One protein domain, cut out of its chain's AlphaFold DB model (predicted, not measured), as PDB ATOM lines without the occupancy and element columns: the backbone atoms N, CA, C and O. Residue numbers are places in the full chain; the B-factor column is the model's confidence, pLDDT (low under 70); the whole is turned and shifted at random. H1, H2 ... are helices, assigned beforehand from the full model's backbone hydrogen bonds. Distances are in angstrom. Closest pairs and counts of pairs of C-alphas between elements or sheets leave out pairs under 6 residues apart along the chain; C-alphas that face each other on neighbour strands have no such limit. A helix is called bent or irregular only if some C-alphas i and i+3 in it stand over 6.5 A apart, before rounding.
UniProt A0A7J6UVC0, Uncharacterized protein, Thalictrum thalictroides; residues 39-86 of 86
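Overview. This is residues 39 to 86 of the 86 residues of an uncharacterized protein of Thalictrum thalictroides (UniProt A0A7J6UVC0). Two helices lie crosswise in a small, open frame: the longer one, H1, runs along one side, the chain turns beyond its end and folds back over it through residues 65 to 69, and H2 then leads off at a wide angle. Residues 58 to 64, of which 58 and 59 belong to H1, and residues 77 to 86, of which 77 to 82 belong to H2, stick out at opposite ends. The printed part has 48 residues with two named helices, H1 then H2, and no named strand; its class is all helix. It is only just loose, close to compact, with a radius of gyration of the C-alphas of 11.7 A and spans of 34 by 22 by 17 A.

Arrangement. H1, residues 43 to 59, and H2, residues 70 to 82, are near each other, with 9 pairs of C-alphas within 10 A. Their closest C-alphas are 8.4 A apart. The 10 residues between H1 and H2 make a short link. In H1 and H2 every O i to N i+4 pair is within hydrogen-bond range.

Along the chain. H1 measures 24.6 A from C-alpha 43 at (100.651, 122.884, 114.467) to C-alpha 59 at (84.663, 134.511, 99.896). H2 measures 18.2 A, from Ile 70 to Trp 82, whose C-alpha is at (109.407, 137.050, 101.523). Neither helix is bent.

Size, cuts and confidence. The outline is only just elongated, and the two C-alphas farthest apart, those of Glu 62 and Leu 85, are 34.5 A apart. Residues 58 to 64 stand free, and so do residues 77 to 86, of which 77 to 82 belong to H2. Without these stretches the body has 31 residues and spans 23 by 16 by 15 A. The printed part has no cut and ends at Gln 86, the chain's last residue. The mean pLDDT of the printed part is 89.5, and residues 84 to 86 are under 70.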
ATOM      1  N   SER A  39     104.164 118.070 105.728       89.56
ATOM      2  CA  SER A  39     103.807 117.505 107.025       89.56
ATOM      3  C   SER A  39     102.491 118.085 107.543       89.56
ATOM      4  O   SER A  39     102.423 119.197 108.073       89.56
ATOM      5  N   GLN A  40     101.432 117.284 107.436       90.25
ATOM      6  CA  GLN A  40     100.092 117.651 107.897       90.25
ATOM      7  C   GLN A  40      99.914 117.565 109.422       90.25
ATOM      8  O   GLN A  40      98.878 117.962 109.965       90.25
ATOM      9  N   SER A  41     100.900 117.020 110.137       92.75
ATOM     10  CA  SER A  41     100.834 116.848 111.589       92.75
ATOM     11  C   SER A  41     101.216 118.116 112.358       92.75
ATOM     12  O   SER A  41     100.797 118.262 113.511       92.75
ATOM     13  N   THR A  42     101.943 119.043 111.724       93.75
ATOM     14  CA  THR A  42     102.464 120.251 112.375       93.75
ATOM     15  C   THR A  42     101.349 121.194 112.832       93.75
ATOM     16  O   THR A  42     100.297 121.330 112.200       93.75
ATOM     17  N   ALA A  43     101.584 121.884 113.952       94.88
ATOM     18  CA  ALA A  43     100.651 122.884 114.467       94.88
ATOM     19  C   ALA A  43     100.471 124.059 113.490       94.88
ATOM     20  O   ALA A  43      99.353 124.546 113.315       94.88
ATOM     21  N   ILE A  44     101.552 124.468 112.815       92.00
ATOM     22  CA  ILE A  44     101.551 125.546 111.815       92.00
ATOM     23  C   ILE A  44     100.614 125.190 110.657       92.00
ATOM     24  O   ILE A  44      99.702 125.961 110.356       92.00
ATOM     25  N   TYR A  45     100.752 123.986 110.090       93.50
ATOM     26  CA  TYR A  45      99.866 123.512 109.028       93.50
ATOM     27  C   TYR A  45      98.398 123.501 109.463       93.50
ATOM     28  O   TYR A  45      97.533 124.030 108.768       93.50
ATOM     29  N   LYS A  46      98.094 122.934 110.640       94.62
ATOM     30  CA  LYS A  46      96.714 122.861 111.151       94.62
ATOM     31  C   LYS A  46      96.106 124.255 111.342       94.62
ATOM     32  O   LYS A  46      94.945 124.467 110.985       94.62
ATOM     33  N   LYS A  47      96.892 125.207 111.857       94.69
ATOM     34  CA  LYS A  47      96.487 126.610 112.030       94.69
ATOM     35  C   LYS A  47      96.200 127.273 110.685       94.69
ATOM     36  O   LYS A  47      95.153 127.904 110.537       94.69
ATOM     37  N   PHE A  48      97.092 127.109 109.709       93.50
ATOM     38  CA  PHE A  48      96.906 127.657 108.367       93.50
ATOM     39  C   PHE A  48      95.683 127.050 107.674       93.50
ATOM     40  O   PHE A  48      94.811 127.793 107.236       93.50
ATOM     41  N   LYS A  49      95.543 125.720 107.677       94.56
ATOM     42  CA  LYS A  49      94.398 125.017 107.081       94.56
ATOM     43  C   LYS A  49      93.057 125.500 107.631       94.56
ATOM     44  O   LYS A  49      92.123 125.705 106.861       94.56
ATOM     45  N   SER A  50      92.961 125.688 108.948       94.69
ATOM     46  CA  SER A  50      91.742 126.195 109.591       94.69
ATOM     47  C   SER A  50      91.405 127.619 109.131       94.69
ATOM     48  O   SER A  50      90.278 127.885 108.710       94.69
ATOM     49  N   ARG A  51      92.400 128.519 109.131       95.00
ATOM     50  CA  ARG A  51      92.248 129.900 108.647       95.00
ATOM     51  C   ARG A  51      91.863 129.961 107.173       95.00
ATOM     52  O   ARG A  51      90.907 130.647 106.837       95.00
ATOM     53  N   PHE A  52      92.588 129.234 106.324       94.50
ATOM     54  CA  PHE A  52      92.336 129.176 104.889       94.50
ATOM     55  C   PHE A  52      90.902 128.732 104.619       94.50
ATOM     56  O   PHE A  52      90.164 129.443 103.955       94.50
ATOM     57  N   ARG A  53      90.468 127.615 105.217       93.81
ATOM     58  CA  ARG A  53      89.111 127.092 105.022       93.81
ATOM     59  C   ARG A  53      88.031 128.083 105.453       93.81
ATOM     60  O   ARG A  53      87.022 128.201 104.765       93.81
ATOM     61  N   LYS A  54      88.225 128.771 106.582       94.12
ATOM     62  CA  LYS A  54      87.277 129.785 107.057       94.12
ATOM     63  C   LYS A  54      87.156 130.938 106.060       94.12
ATOM     64  O   LYS A  54      86.040 131.279 105.696       94.12
ATOM     65  N   ASN A  55      88.280 131.515 105.641       94.06
ATOM     66  CA  ASN A  55      88.281 132.671 104.743       94.06
ATOM     67  C   ASN A  55      87.762 132.290 103.351       94.06
ATOM     68  O   ASN A  55      86.893 132.963 102.814       94.06
ATOM     69  N   PHE A  56      88.211 131.150 102.825       93.12
ATOM     70  CA  PHE A  56      87.809 130.653 101.514       93.12
ATOM     71  C   PHE A  56      86.293 130.435 101.414       93.12
ATOM     72  O   PHE A  56      85.686 130.845 100.439       93.12
ATOM     73  N   LEU A  57      85.656 129.873 102.449       93.81
ATOM     74  CA  LEU A  57      84.195 129.717 102.493       93.81
ATOM     75  C   LEU A  57      83.428 131.038 102.637       93.81
ATOM     76  O   LEU A  57      82.262 131.108 102.262       93.81
ATOM     77  N   GLN A  58      84.035 132.056 103.249       94.88
ATOM     78  CA  GLN A  58      83.414 133.378 103.351       94.88
ATOM     79  C   GLN A  58      83.419 134.095 101.999       94.88
ATOM     80  O   GLN A  58      82.459 134.791 101.681       94.88
ATOM     81  N   GLU A  59      84.488 133.918 101.225       95.56
ATOM     82  CA  GLU A  59      84.663 134.511  99.896       95.56
ATOM     83  C   GLU A  59      83.950 133.709  98.795       95.56
ATOM     84  O   GLU A  59      83.461 134.305  97.838       95.56
ATOM     85  N   HIS A  60      83.832 132.387  98.968       93.69
ATOM     86  CA  HIS A  60      83.203 131.454  98.026       93.69
ATOM     87  C   HIS A  60      82.167 130.548  98.723       93.69
ATOM     88  O   HIS A  60      82.425 129.359  98.946       93.69
ATOM     89  N   PRO A  61      80.995 131.082  99.120       93.00
ATOM     90  CA  PRO A  61      79.976 130.318  99.848       93.00
ATOM     91  C   PRO A  61      79.376 129.143  99.062       93.00
ATOM     92  O   PRO A  61      78.868 128.194  99.660       93.00
ATOM     93  N   GLU A  62      79.397 129.215  97.731       93.62
ATOM     94  CA  GLU A  62      78.907 128.192  96.804       93.62
ATOM     95  C   GLU A  62      79.846 126.987  96.671       93.62
ATOM     96  O   GLU A  62      79.435 125.932  96.181       93.62
ATOM     97  N   GLU A  63      81.101 127.130  97.102       88.38
ATOM     98  CA  GLU A  63      82.126 126.134  96.850       88.38
ATOM     99  C   GLU A  63      81.997 124.946  97.811       88.38
ATOM    100  O   GLU A  63      82.116 125.052  99.035       88.38
ATOM    101  N   VAL A  64      81.773 123.762  97.241       82.69
ATOM    102  CA  VAL A  64      81.567 122.528  98.013       82.69
ATOM    103  C   VAL A  64      82.904 121.966  98.498       82.69
ATOM    104  O   VAL A  64      82.988 121.356  99.572       82.69
ATOM    105  N   ASN A  65      83.978 122.175  97.728       83.44
ATOM    106  CA  ASN A  65      85.286 121.624  98.035       83.44
ATOM    107  C   ASN A  65      86.190 122.637  98.743       83.44
ATOM    108  O   ASN A  65      86.834 123.487  98.145       83.44
ATOM    109  N   THR A  66      86.315 122.470 100.055       84.19
ATOM    110  CA  THR A  66      87.139 123.341 100.912       84.19
ATOM    111  C   THR A  66      88.528 122.777 101.197       84.19
ATOM    112  O   THR A  66      89.187 123.134 102.183       84.19
ATOM    113  N   LYS A  67      88.961 121.809 100.387       87.38
ATOM    114  CA  LYS A  67      90.238 121.137 100.570       87.38
ATOM    115  C   LYS A  67      91.376 122.100 100.251       87.38
ATOM    116  O   LYS A  67      91.419 122.723  99.198       87.38
ATOM    117  N   LEU A  68      92.322 122.192 101.180       90.56
ATOM    118  CA  LEU A  68      93.539 122.969 100.990       90.56
ATOM    119  C   LEU A  68      94.452 122.254  99.985       90.56
ATOM    120  O   LEU A  68      94.902 121.138 100.256       90.56
ATOM    121  N   GLY A  69      94.704 122.890  98.840       89.81
ATOM    122  CA  GLY A  69      95.639 122.408  97.819       89.81
ATOM    123  C   GLY A  69      97.094 122.768  98.124       89.81
ATOM    124  O   GLY A  69      97.361 123.674  98.916       89.81
ATOM    125  N   ILE A  70      98.037 122.083  97.465       91.12
ATOM    126  CA  ILE A  70      99.477 122.344  97.624       91.12
ATOM    127  C   ILE A  70      99.848 123.778  97.240       91.12
ATOM    128  O   ILE A  70     100.559 124.438  97.983       91.12
ATOM    129  N   PHE A  71      99.280 124.312  96.157       90.19
ATOM    130  CA  PHE A  71      99.622 125.652  95.674       90.19
ATOM    131  C   PHE A  71      99.260 126.753  96.672       90.19
ATOM    132  O   PHE A  71      99.964 127.750  96.778       90.19
ATOM    133  N   ALA A  72      98.191 126.565  97.450       92.12
ATOM    134  CA  ALA A  72      97.836 127.499  98.513       92.12
ATOM    135  C   ALA A  72      98.842 127.454  99.678       92.12
ATOM    136  O   ALA A  72      99.119 128.487 100.284       92.12
ATOM    137  N   LEU A  73      99.397 126.274  99.982       92.44
ATOM    138  CA  LEU A  73     100.483 126.125 100.959       92.44
ATOM    139  C   LEU A  73     101.774 126.763 100.448       92.44
ATOM    140  O   LEU A  73     102.375 127.554 101.163       92.44
ATOM    141  N   GLU A  74     102.161 126.480  99.207       92.00
ATOM    142  CA  GLU A  74     103.369 127.044  98.597       92.00
ATOM    143  C   GLU A  74     103.289 128.569  98.486       92.00
ATOM    144  O   GLU A  74     104.263 129.254  98.781       92.00
ATOM    145  N   ALA A  75     102.123 129.122  98.138       93.56
ATOM    146  CA  ALA A  75     101.911 130.565  98.133       93.56
ATOM    147  C   ALA A  75     102.032 131.166  99.542       93.56
ATOM    148  O   ALA A  75     102.634 132.227  99.708       93.56
ATOM    149  N   TYR A  76     101.495 130.488 100.562       92.19
ATOM    150  CA  TYR A  76     101.637 130.921 101.951       92.19
ATOM    151  C   TYR A  76     103.105 130.934 102.391       92.19
ATOM    152  O   TYR A  76     103.566 131.933 102.943       92.19
ATOM    153  N   ASP A  77     103.847 129.867 102.096       90.81
ATOM    154  CA  ASP A  77     105.266 129.754 102.430       90.81
ATOM    155  C   ASP A  77     106.116 130.765 101.649       90.81
ATOM    156  O   ASP A  77     107.027 131.362 102.220       90.81
ATOM    157  N   ALA A  78     105.795 131.027 100.377       94.06
ATOM    158  CA  ALA A  78     106.475 132.034  99.567       94.06
ATOM    159  C   ALA A  78     106.296 133.446 100.146       94.06
ATOM    160  O   ALA A  78     107.275 134.179 100.286       94.06
ATOM    161  N   VAL A  79     105.069 133.813 100.540       92.88
ATOM    162  CA  VAL A  79     104.788 135.102 101.195       92.88
ATOM    163  C   VAL A  79     105.484 135.187 102.554       92.88
ATOM    164  O   VAL A  79     106.080 136.217 102.868       92.88
ATOM    165  N   TRP A  80     105.455 134.107 103.338       87.81
ATOM    166  CA  TRP A  80     106.125 134.037 104.637       87.81
ATOM    167  C   TRP A  80     107.647 134.192 104.514       87.81
ATOM    168  O   TRP A  80     108.260 134.945 105.267       87.81
ATOM    169  N   ALA A  81     108.260 133.519 103.539       90.69
ATOM    170  CA  ALA A  81     109.688 133.625 103.258       90.69
ATOM    171  C   ALA A  81     110.079 135.026 102.765       90.69
ATOM    172  O   ALA A  81     111.167 135.507 103.077       90.69
ATOM    173  N   TRP A  82     109.197 135.686 102.010       87.56
ATOM    174  CA  TRP A  82     109.407 137.050 101.523       87.56
ATOM    175  C   TRP A  82     109.260 138.122 102.602       87.56
ATOM    176  O   TRP A  82     109.995 139.106 102.575       87.56
ATOM    177  N   CYS A  83     108.334 137.958 103.545       79.88
ATOM    178  CA  CYS A  83     108.093 138.931 104.607       79.88
ATOM    179  C   CYS A  83     108.200 138.265 105.989       79.88
ATOM    180  O   CYS A  83     107.185 138.031 106.645       79.88
ATOM    181  N   PRO A  84     109.423 137.969 106.463       63.91
ATOM    182  CA  PRO A  84     109.634 137.186 107.683       63.91
ATOM    183  C   PRO A  84     109.309 137.922 109.001       63.91
ATOM    184  O   PRO A  84     109.640 137.414 110.068       63.91
ATOM    185  N   LEU A  85     108.684 139.108 108.968       54.56
ATOM    186  CA  LEU A  85     108.429 139.963 110.144       54.56
ATOM    187  C   LEU A  85     106.948 140.030 110.572       54.56
ATOM    188  O   LEU A  85     106.515 141.051 111.107       54.56
ATOM    189  N   GLN A  86     106.171 138.964 110.359       55.88
ATOM    190  CA  GLN A  86     104.792 138.851 110.859       55.88
ATOM    191  C   GLN A  86     104.660 137.942 112.083       55.88
ATOM    192  O   GLN A  86     105.295 136.865 112.109       55.88
TER     193      GLN A  86